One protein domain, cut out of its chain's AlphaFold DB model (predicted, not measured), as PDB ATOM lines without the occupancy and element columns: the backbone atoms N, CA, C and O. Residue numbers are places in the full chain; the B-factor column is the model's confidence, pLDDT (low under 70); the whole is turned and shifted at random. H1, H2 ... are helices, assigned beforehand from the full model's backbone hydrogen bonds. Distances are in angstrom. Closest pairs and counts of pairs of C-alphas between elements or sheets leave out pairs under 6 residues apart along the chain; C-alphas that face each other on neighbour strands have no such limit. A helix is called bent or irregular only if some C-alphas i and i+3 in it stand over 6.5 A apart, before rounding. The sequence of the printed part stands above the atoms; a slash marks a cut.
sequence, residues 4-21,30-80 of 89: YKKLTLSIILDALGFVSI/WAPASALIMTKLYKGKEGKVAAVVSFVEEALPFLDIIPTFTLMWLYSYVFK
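This is residues 4 to 21 and 30 to 80 of the 89 residues of an uncharacterized protein of Seonamhaeicola maritimus (UniProt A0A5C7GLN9). Four nearly aligned helices make an up-and-down bundle, each running against the one before it in the chain: the longest, H1, lies beside H4, and the close hairpin of H2 and H3 lies along the other side. H4 is set off lengthwise toward one end of the bundle and meets H1 and H3 with its first residues, while H1 and H2 come near each other only thinly. The printed part has 69 residues with four named helices, in the order H1, H2, H3, H4, and no named strand; its class is all helix. The whole is compact, with a radius of gyration of the C-alphas of 10.9 A, and spans 30 by 22 by 17 A.

Find C-alpha 4 at (2.530, -30.118, 39.253); from there H1, residues 4 to 21, runs 27.0 A to C-alpha 21 at (-15.001, -47.747, 28.813). Beyond the cut, look at residues 30 to 41 for H2, 15.7 A long. H3, residues 45 to 59, measures 21.1 A. Then go to residues 68 to 79 for H4, which runs 14.8 A and ends at C-alpha 79, at (8.657, -29.928, 24.849). H4 is neither bent nor irregular, but only just: C-alphas 76 and 79 are 6.4 A apart.

Start at Ser 10 of H1: its C-alpha and that of Phe 69 are the closest of H1 and H4, 4.8 A apart. These two helices touch through residues 6 to 14 of H1 and 68 to 73 of H4, at a shallow tilt of 28 degrees, opposite ways. H1 and H2 only just touch, with 3 pairs of C-alphas within 8 A, the closest being those of Gly 17 and Trp 30 at 7.6 A. H2 and H3 form a helical hairpin and touch with 29 such pairs, at a shallow tilt of 16 degrees; look at the C-alphas of Ala 35 and Ala 51, their closest, 4.2 A apart. H3 and H4 form another helical hairpin, where H4 touches with residues 68 to 72 alone; the closest C-alphas are those of Ser 54 and Thr 68, 6.3 A apart. H1 and H3 are close but not clearly touching, with the C-alphas of Gly 17 and Glu 58 closest at 6.9 A. In H2 and H3 every O i to N i+4 pair is within hydrogen-bond range; in H1 11 of 14 are, and in H4 7 of 8.

Look at Ile 21 and Lys 80 for the two C-alphas farthest apart, 31.4 A. Residues 22 to 29 are not printed, and C-alphas 21 and 30 are 12.2 A apart across this cut. Of the links that are printed whole, H2 to H3 is tight and H3 to H4 is short. The mean pLDDT of the printed part is 88.1, and no printed residue is under 70.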
ATOM      1  N   TYR A   4       2.862 -28.798  38.713       86.25
ATOM      2  CA  TYR A   4       2.530 -30.118  39.253       86.25
ATOM      3  C   TYR A   4       1.036 -30.259  39.553       86.25
ATOM      4  O   TYR A   4       0.483 -31.329  39.356       86.25
ATOM      5  N   LYS A   5       0.348 -29.170  39.928       86.81
ATOM      6  CA  LYS A   5      -1.118 -29.185  40.072       86.81
ATOM      7  C   LYS A   5      -1.807 -29.408  38.723       86.81
ATOM      8  O   LYS A   5      -2.770 -30.165  38.665       86.81
ATOM      9  N   LYS A   6      -1.296 -28.799  37.640       86.44
ATOM     10  CA  LYS A   6      -1.784 -29.077  36.277       86.44
ATOM     11  C   LYS A   6      -1.570 -30.539  35.890       86.44
ATOM     12  O   LYS A   6      -2.469 -31.123  35.299       86.44
ATOM     13  N   LEU A   7      -0.418 -31.115  36.242       89.94
ATOM     14  CA  LEU A   7      -0.112 -32.522  35.973       89.94
ATOM     15  C   LEU A   7      -1.089 -33.444  36.697       89.94
ATOM     16  O   LEU A   7      -1.710 -34.288  36.068       89.94
ATOM     17  N   THR A   8      -1.270 -33.245  38.004       91.69
ATOM     18  CA  THR A   8      -2.209 -34.044  38.799       91.69
ATOM     19  C   THR A   8      -3.623 -33.958  38.235       91.69
ATOM     20  O   THR A   8      -4.276 -34.982  38.086       91.69
ATOM     21  N   LEU A   9      -4.081 -32.757  37.868       91.19
ATOM     22  CA  LEU A   9      -5.398 -32.583  37.263       91.19
ATOM     23  C   LEU A   9      -5.493 -33.261  35.890       91.19
ATOM     24  O   LEU A   9      -6.498 -33.894  35.615       91.19
ATOM     25  N   SER A  10      -4.445 -33.186  35.067       91.50
ATOM     26  CA  SER A  10      -4.409 -33.850  33.756       91.50
ATOM     27  C   SER A  10      -4.534 -35.369  33.892       91.50
ATOM     28  O   SER A  10      -5.383 -35.966  33.246       91.50
ATOM     29  N   ILE A  11      -3.786 -35.971  34.821       92.62
ATOM     30  CA  ILE A  11      -3.856 -37.412  35.105       92.62
ATOM     31  C   ILE A  11      -5.246 -37.812  35.617       92.62
ATOM     32  O   ILE A  11      -5.763 -38.852  35.227       92.62
ATOM     33  N   ILE A  12      -5.862 -37.002  36.487       92.75
ATOM     34  CA  ILE A  12      -7.220 -37.270  36.991       92.75
ATOM     35  C   ILE A  12      -8.251 -37.192  35.858       92.75
ATOM     36  O   ILE A  12      -9.165 -38.006  35.827       92.75
ATOM     37  N   LEU A  13      -8.121 -36.226  34.947       92.44
ATOM     38  CA  LEU A  13      -9.034 -36.074  33.812       92.44
ATOM     39  C   LEU A  13      -8.907 -37.240  32.829       92.44
ATOM     40  O   LEU A  13      -9.928 -37.796  32.446       92.44
ATOM     41  N   ASP A  14      -7.683 -37.669  32.509       90.50
ATOM     42  CA  ASP A  14      -7.462 -38.867  31.687       90.50
ATOM     43  C   ASP A  14      -8.022 -40.123  32.390       90.50
ATOM     44  O   ASP A  14      -8.691 -40.945  31.774       90.50
ATOM     45  N   ALA A  15      -7.836 -40.247  33.712       90.62
ATOM     46  CA  ALA A  15      -8.430 -41.323  34.514       90.62
ATOM     47  C   ALA A  15      -9.969 -41.330  34.485       90.62
ATOM     48  O   ALA A  15     -10.575 -42.398  34.573       90.62
ATOM     49  N   LEU A  16     -10.599 -40.155  34.379       89.06
ATOM     50  CA  LEU A  16     -12.049 -40.021  34.252       89.06
ATOM     51  C   LEU A  16     -12.549 -40.419  32.860       89.06
ATOM     52  O   LEU A  16     -13.600 -41.047  32.797       89.06
ATOM     53  N   GLY A  17     -11.802 -40.132  31.788       84.31
ATOM     54  CA  GLY A  17     -12.136 -40.609  30.435       84.31
ATOM     55  C   GLY A  17     -12.180 -42.136  30.356       84.31
ATOM     56  O   GLY A  17     -13.111 -42.724  29.822       84.31
ATOM     57  N   PHE A  18     -11.292 -42.832  31.073       85.12
ATOM     58  CA  PHE A  18     -11.354 -44.298  31.155       85.12
ATOM     59  C   PHE A  18     -12.641 -44.860  31.790       85.12
ATOM     60  O   PHE A  18     -12.948 -46.040  31.601       85.12
ATOM     61  N   VAL A  19     -13.412 -44.057  32.536       84.38
ATOM     62  CA  VAL A  19     -14.710 -44.488  33.087       84.38
ATOM     63  C   VAL A  19     -15.722 -44.744  31.962       84.38
ATOM     64  O   VAL A  19     -16.568 -45.636  32.101       84.38
ATOM     65  N   SER A  20     -15.584 -44.058  30.827       78.12
ATOM     66  CA  SER A  20     -16.393 -44.244  29.619       78.12
ATOM     67  C   SER A  20     -16.297 -45.649  29.030       78.12
ATOM     68  O   SER A  20     -17.287 -46.175  28.526       78.12
ATOM     69  N   ILE A  21     -15.164 -46.339  29.217       79.69
ATOM     70  CA  ILE A  21     -15.001 -47.747  28.813       79.69
ATOM     71  C   ILE A  21     -16.016 -48.654  29.527       79.69
ATOM     72  O   ILE A  21     -16.498 -49.634  28.956       79.69
ATOM     73  N   TRP A  30     -19.392 -36.042  28.861       91.31
ATOM     74  CA  TRP A  30     -17.974 -35.961  29.145       91.31
ATOM     75  C   TRP A  30     -17.146 -35.456  27.962       91.31
ATOM     76  O   TRP A  30     -16.328 -34.572  28.182       91.31
ATOM     77  N   ALA A  31     -17.429 -35.845  26.718       91.75
ATOM     78  CA  ALA A  31     -16.733 -35.325  25.537       91.75
ATOM     79  C   ALA A  31     -16.797 -33.783  25.405       91.75
ATOM     80  O   ALA A  31     -15.758 -33.134  25.250       91.75
ATOM     81  N   PRO A  32     -17.968 -33.112  25.506       92.88
ATOM     82  CA  PRO A  32     -17.990 -31.649  25.505       92.88
ATOM     83  C   PRO A  32     -17.356 -31.057  26.774       92.88
ATOM     84  O   PRO A  32     -16.749 -29.984  26.709       92.88
ATOM     85  N   ALA A  33     -17.455 -31.731  27.924       93.12
ATOM     86  CA  ALA A  33     -16.814 -31.273  29.153       93.12
ATOM     87  C   ALA A  33     -15.280 -31.331  29.061       93.12
ATOM     88  O   ALA A  33     -14.627 -30.347  29.415       93.12
ATOM     89  N   SER A  34     -14.706 -32.417  28.542       92.00
ATOM     90  CA  SER A  34     -13.267 -32.620  28.370       92.00
ATOM     91  C   SER A  34     -12.685 -31.553  27.438       92.00
ATOM     92  O   SER A  34     -11.748 -30.842  27.809       92.00
ATOM     93  N   ALA A  35     -13.341 -31.295  26.306       92.62
ATOM     94  CA  ALA A  35     -12.980 -30.225  25.381       92.62
ATOM     95  C   ALA A  35     -12.971 -28.835  26.053       92.62
ATOM     96  O   ALA A  35     -12.024 -28.048  25.914       92.62
ATOM     97  N   LEU A  36     -14.005 -28.521  26.841       92.50
ATOM     98  CA  LEU A  36     -14.081 -27.256  27.577       92.50
ATOM     99  C   LEU A  36     -13.003 -27.155  28.660       92.50
ATOM    100  O   LEU A  36     -12.415 -26.088  28.845       92.50
ATOM    101  N   ILE A  37     -12.722 -28.242  29.374       92.06
ATOM    102  CA  ILE A  37     -11.669 -28.270  30.388       92.06
ATOM    103  C   ILE A  37     -10.306 -28.073  29.725       92.06
ATOM    104  O   ILE A  37      -9.521 -27.261  30.214       92.06
ATOM    105  N   MET A  38     -10.046 -28.713  28.585       91.94
ATOM    106  CA  MET A  38      -8.792 -28.588  27.842       91.94
ATOM    107  C   MET A  38      -8.527 -27.142  27.406       91.94
ATOM    108  O   MET A  38      -7.459 -26.599  27.697       91.94
ATOM    109  N   THR A  39      -9.522 -26.479  26.802       89.81
ATOM    110  CA  THR A  39      -9.405 -25.057  26.411       89.81
ATOM    111  C   THR A  39      -9.234 -24.109  27.601       89.81
ATOM    112  O   THR A  39      -8.640 -23.038  27.458       89.81
ATOM    113  N   LYS A  40      -9.736 -24.478  28.785       88.81
ATOM    114  CA  LYS A  40      -9.528 -23.717  30.026       88.81
ATOM    115  C   LYS A  40      -8.147 -23.968  30.636       88.81
ATOM    116  O   LYS A  40      -7.533 -23.030  31.146       88.81
ATOM    117  N   LEU A  41      -7.656 -25.210  30.604       86.31
ATOM    118  CA  LEU A  41      -6.374 -25.609  31.197       86.31
ATOM    119  C   LEU A  41      -5.181 -25.072  30.402       86.31
ATOM    120  O   LEU A  41      -4.179 -24.629  30.990       86.31
ATOM    121  N   TYR A  42      -5.313 -25.121  29.078       87.19
ATOM    122  CA  TYR A  42      -4.328 -24.688  28.103       87.19
ATOM    123  C   TYR A  42      -4.975 -23.642  27.207       87.19
ATOM    124  O   TYR A  42      -5.901 -23.919  26.451       87.19
ATOM    125  N   LYS A  43      -4.493 -22.409  27.317       82.56
ATOM    126  CA  LYS A  43      -4.968 -21.298  26.496       82.56
ATOM    127  C   LYS A  43      -4.145 -21.228  25.207       82.56
ATOM    128  O   LYS A  43      -3.080 -21.834  25.112       82.56
ATOM    129  N   GLY A  44      -4.659 -20.509  24.214       85.69
ATOM    130  CA  GLY A  44      -4.009 -20.365  22.910       85.69
ATOM    131  C   GLY A  44      -4.518 -21.346  21.854       85.69
ATOM    132  O   GLY A  44      -5.580 -21.962  21.992       85.69
ATOM    133  N   LYS A  45      -3.783 -21.442  20.744       85.44
ATOM    134  CA  LYS A  45      -4.175 -22.246  19.577       85.44
ATOM    135  C   LYS A  45      -4.023 -23.739  19.861       85.44
ATOM    136  O   LYS A  45      -4.867 -24.529  19.456       85.44
ATOM    137  N   GLU A  46      -2.994 -24.104  20.607       86.62
ATOM    138  CA  GLU A  46      -2.646 -25.477  20.956       86.62
ATOM    139  C   GLU A  46      -3.688 -26.088  21.888       86.62
ATOM    140  O   GLU A  46      -4.130 -27.203  21.650       86.62
ATOM    141  N   GLY A  47      -4.174 -25.328  22.875       86.62
ATOM    142  CA  GLY A  47      -5.265 -25.772  23.742       86.62
ATOM    143  C   GLY A  47      -6.593 -25.967  23.011       86.62
ATOM    144  O   GLY A  47      -7.338 -26.886  23.333       86.62
ATOM    145  N   LYS A  48      -6.878 -25.158  21.981       89.56
ATOM    146  CA  LYS A  48      -8.053 -25.360  21.114       89.56
ATOM    147  C   LYS A  48      -7.919 -26.609  20.248       89.56
ATOM    148  O   LYS A  48      -8.884 -27.350  20.121       89.56
ATOM    149  N   VAL A  49      -6.741 -26.846  19.672       91.69
ATOM    150  CA  VAL A  49      -6.482 -28.064  18.888       91.69
ATOM    151  C   VAL A  49      -6.584 -29.295  19.787       91.69
ATOM    152  O   VAL A  49      -7.330 -30.210  19.460       91.69
ATOM    153  N   ALA A  50      -5.932 -29.281  20.950       90.69
ATOM    154  CA  ALA A  50      -6.010 -30.365  21.927       90.69
ATOM    155  C   ALA A  50      -7.442 -30.602  22.429       90.69
ATOM    156  O   ALA A  50      -7.813 -31.737  22.698       90.69
ATOM    157  N   ALA A  51      -8.268 -29.557  22.528       92.19
ATOM    158  CA  ALA A  51      -9.667 -29.697  22.915       92.19
ATOM    159  C   ALA A  51     -10.516 -30.384  21.847       92.19
ATOM    160  O   ALA A  51     -11.393 -31.167  22.189       92.19
ATOM    161  N   VAL A  52     -10.263 -30.106  20.565       93.19
ATOM    162  CA  VAL A  52     -10.927 -30.823  19.467       93.19
ATOM    163  C   VAL A  52     -10.464 -32.275  19.431       93.19
ATOM    164  O   VAL A  52     -11.293 -33.157  19.256       93.19
ATOM    165  N   VAL A  53      -9.168 -32.524  19.632       91.75
ATOM    166  CA  VAL A  53      -8.623 -33.886  19.718       91.75
ATOM    167  C   VAL A  53      -9.282 -34.651  20.868       91.75
ATOM    168  O   VAL A  53      -9.882 -35.684  20.613       91.75
ATOM    169  N   SER A  54      -9.298 -34.081  22.076       90.94
ATOM    170  CA  SER A  54      -9.951 -34.686  23.244       90.94
ATOM    171  C   SER A  54     -11.456 -34.881  23.031       90.94
ATOM    172  O   SER A  54     -11.979 -35.928  23.368       90.94
ATOM    173  N   PHE A  55     -12.164 -33.939  22.398       93.19
ATOM    174  CA  PHE A  55     -13.575 -34.143  22.052       93.19
ATOM    175  C   PHE A  55     -13.778 -35.364  21.149       93.19
ATOM    176  O   PHE A  55     -14.712 -36.131  21.347       93.19
ATOM    177  N   VAL A  56     -12.937 -35.505  20.121       91.81
ATOM    178  CA  VAL A  56     -13.041 -36.586  19.135       91.81
ATOM    179  C   VAL A  56     -12.659 -37.929  19.747       91.81
ATOM    180  O   VAL A  56     -13.286 -38.925  19.407       91.81
ATOM    181  N   GLU A  57     -11.662 -37.954  20.627       88.62
ATOM    182  CA  GLU A  57     -11.253 -39.162  21.345       88.62
ATOM    183  C   GLU A  57     -12.379 -39.690  22.231       88.62
ATOM    184  O   GLU A  57     -12.751 -40.842  22.057       88.62
ATOM    185  N   GLU A  58     -13.001 -38.839  23.053       88.88
ATOM    186  CA  GLU A  58     -14.106 -39.262  23.932       88.88
ATOM    187  C   GLU A  58     -15.408 -39.514  23.150       88.88
ATOM    188  O   GLU A  58     -16.247 -40.321  23.531       88.88
ATOM    189  N   ALA A  59     -15.618 -38.842  22.012       87.12
ATOM    190  CA  ALA A  59     -16.789 -39.097  21.170       87.12
ATOM    191  C   ALA A  59     -16.701 -40.427  20.402       87.12
ATOM    192  O   ALA A  59     -17.712 -40.895  19.862       87.12
ATOM    193  N   LEU A  60     -15.504 -41.010  20.291       86.56
ATOM    194  CA  LEU A  60     -15.264 -42.236  19.551       86.56
ATOM    195  C   LEU A  60     -14.914 -43.375  20.513       86.56
ATOM    196  O   LEU A  60     -13.861 -43.345  21.150       86.56
ATOM    197  N   PRO A  61     -15.711 -44.458  20.549       74.75
ATOM    198  CA  PRO A  61     -15.338 -45.620  21.340       74.75
ATOM    199  C   PRO A  61     -13.971 -46.143  20.873       74.75
ATOM    200  O   PRO A  61     -13.637 -46.049  19.690       74.75
ATOM    201  N   PHE A  62     -13.197 -46.717  21.798       74.88
ATOM    202  CA  PHE A  62     -11.831 -47.245  21.616       74.88
ATOM    203  C   PHE A  62     -10.686 -46.221  21.619       74.88
ATOM    204  O   PHE A  62      -9.546 -46.632  21.852       74.88
ATOM    205  N   LEU A  63     -10.945 -44.928  21.388       81.88
ATOM    206  CA  LEU A  63      -9.894 -43.901  21.382       81.88
ATOM    207  C   LEU A  63      -9.606 -43.284  22.762       81.88
ATOM    208  O   LEU A  63      -8.504 -42.766  22.939       81.88
ATOM    209  N   ASP A  64     -10.481 -43.485  23.757       74.56
ATOM    210  CA  ASP A  64     -10.306 -43.106  25.183       74.56
ATOM    211  C   ASP A  64      -9.042 -43.644  25.870       74.56
ATOM    212  O   ASP A  64      -8.766 -43.363  27.034       74.56
ATOM    213  N   ILE A  65      -8.253 -44.465  25.178       81.75
ATOM    214  CA  ILE A  65      -7.013 -45.021  25.717       81.75
ATOM    215  C   ILE A  65      -5.876 -43.988  25.710       81.75
ATOM    216  O   ILE A  65      -4.865 -44.161  26.400       81.75
ATOM    217  N   ILE A  66      -6.015 -42.917  24.929       87.81
ATOM    218  CA  ILE A  66      -4.972 -41.913  24.740       87.81
ATOM    219  C   ILE A  66      -5.055 -40.874  25.874       87.81
ATOM    220  O   ILE A  66      -6.046 -40.160  25.975       87.81
ATOM    221  N   PRO A  67      -4.016 -40.730  26.724       90.06
ATOM    222  CA  PRO A  67      -4.041 -39.806  27.860       90.06
ATOM    223  C   PRO A  67      -3.766 -38.359  27.412       90.06
ATOM    224  O   PRO A  67      -2.682 -37.800  27.633       90.06
ATOM    225  N   THR A  68      -4.725 -37.758  26.714       91.81
ATOM    226  CA  THR A  68      -4.549 -36.503  25.974       91.81
ATOM    227  C   THR A  68      -4.327 -35.281  26.852       91.81
ATOM    228  O   THR A  68      -3.542 -34.400  26.477       91.81
ATOM    229  N   PHE A  69      -4.897 -35.215  28.060       92.25
ATOM    230  CA  PHE A  69      -4.571 -34.132  28.994       92.25
ATOM    231  C   PHE A  69      -3.120 -34.212  29.457       92.25
ATOM    232  O   PHE A  69      -2.426 -33.188  29.521       92.25
ATOM    233  N   THR A  70      -2.637 -35.417  29.755       92.44
ATOM    234  CA  THR A  70      -1.247 -35.647  30.157       92.44
ATOM    235  C   THR A  70      -0.282 -35.386  29.002       92.44
ATOM    236  O   THR A  70       0.762 -34.761  29.213       92.44
ATOM    237  N   LEU A  71      -0.631 -35.768  27.769       92.25
ATOM    238  CA  LEU A  71       0.157 -35.432  26.578       92.25
ATOM    239  C   LEU A  71       0.232 -33.920  26.357       92.25
ATOM    240  O   LEU A  71       1.316 -33.391  26.102       92.25
ATOM    241  N   MET A  72      -0.882 -33.204  26.523       91.38
ATOM    242  CA  MET A  72      -0.899 -31.747  26.403       91.38
ATOM    243  C   MET A  72      -0.072 -31.071  27.506       91.38
ATOM    244  O   MET A  72       0.618 -30.075  27.255       91.38
ATOM    245  N   TRP A  73      -0.074 -31.631  28.718       91.88
ATOM    246  CA  TRP A  73       0.821 -31.191  29.788       91.88
ATOM    247  C   TRP A  73       2.288 -31.376  29.396       91.88
ATOM    248  O   TRP A  73       3.085 -30.441  29.508       91.88
ATOM    249  N   LEU A  74       2.641 -32.561  28.894       90.31
ATOM    250  CA  LEU A  74       4.001 -32.890  28.474       90.31
ATOM    251  C   LEU A  74       4.456 -31.967  27.335       90.31
ATOM    252  O   LEU A  74       5.544 -31.394  27.392       90.31
ATOM    253  N   TYR A  75       3.587 -31.737  26.352       89.06
ATOM    254  CA  TYR A  75       3.809 -30.762  25.291       89.06
ATOM    255  C   TYR A  75       4.070 -29.363  25.851       89.06
ATOM    256  O   TYR A  75       5.060 -28.735  25.489       89.06
ATOM    257  N   SER A  76       3.241 -28.899  26.784       86.12
ATOM    258  CA  SER A  76       3.308 -27.530  27.308       86.12
ATOM    259  C   SER A  76       4.486 -27.265  28.246       86.12
ATOM    260  O   SER A  76       4.930 -26.124  28.338       86.12
ATOM    261  N   TYR A  77       4.968 -28.277  28.976       84.62
ATOM    262  CA  TYR A  77       5.966 -28.091  30.041       84.62
ATOM    263  C   TYR A  77       7.308 -28.780  29.791       84.62
ATOM    264  O   TYR A  77       8.307 -28.368  30.383       84.62
ATOM    265  N   VAL A  78       7.353 -29.816  28.948       85.25
ATOM    266  CA  VAL A  78       8.589 -30.551  28.630       85.25
ATOM    267  C   VAL A  78       9.106 -30.174  27.248       85.25
ATOM    268  O   VAL A  78      10.282 -29.838  27.117       85.25
ATOM    269  N   PHE A  79       8.240 -30.180  26.232       82.31
ATOM    270  CA  PHE A  79       8.657 -29.928  24.849       82.31
ATOM    271  C   PHE A  79       8.623 -28.443  24.467       82.31
ATOM    272  O   PHE A  79       9.561 -27.940  23.850       82.31
ATOM    273  N   LYS A  80       7.581 -27.708  24.870       75.94
ATOM    274  CA  LYS A  80       7.450 -26.268  24.629       75.94
ATOM    275  C   LYS A  80       8.084 -25.494  25.784       75.94
ATOM    276  O   LYS A  80       7.441 -25.145  26.770       75.94
TER     277      LYS A  80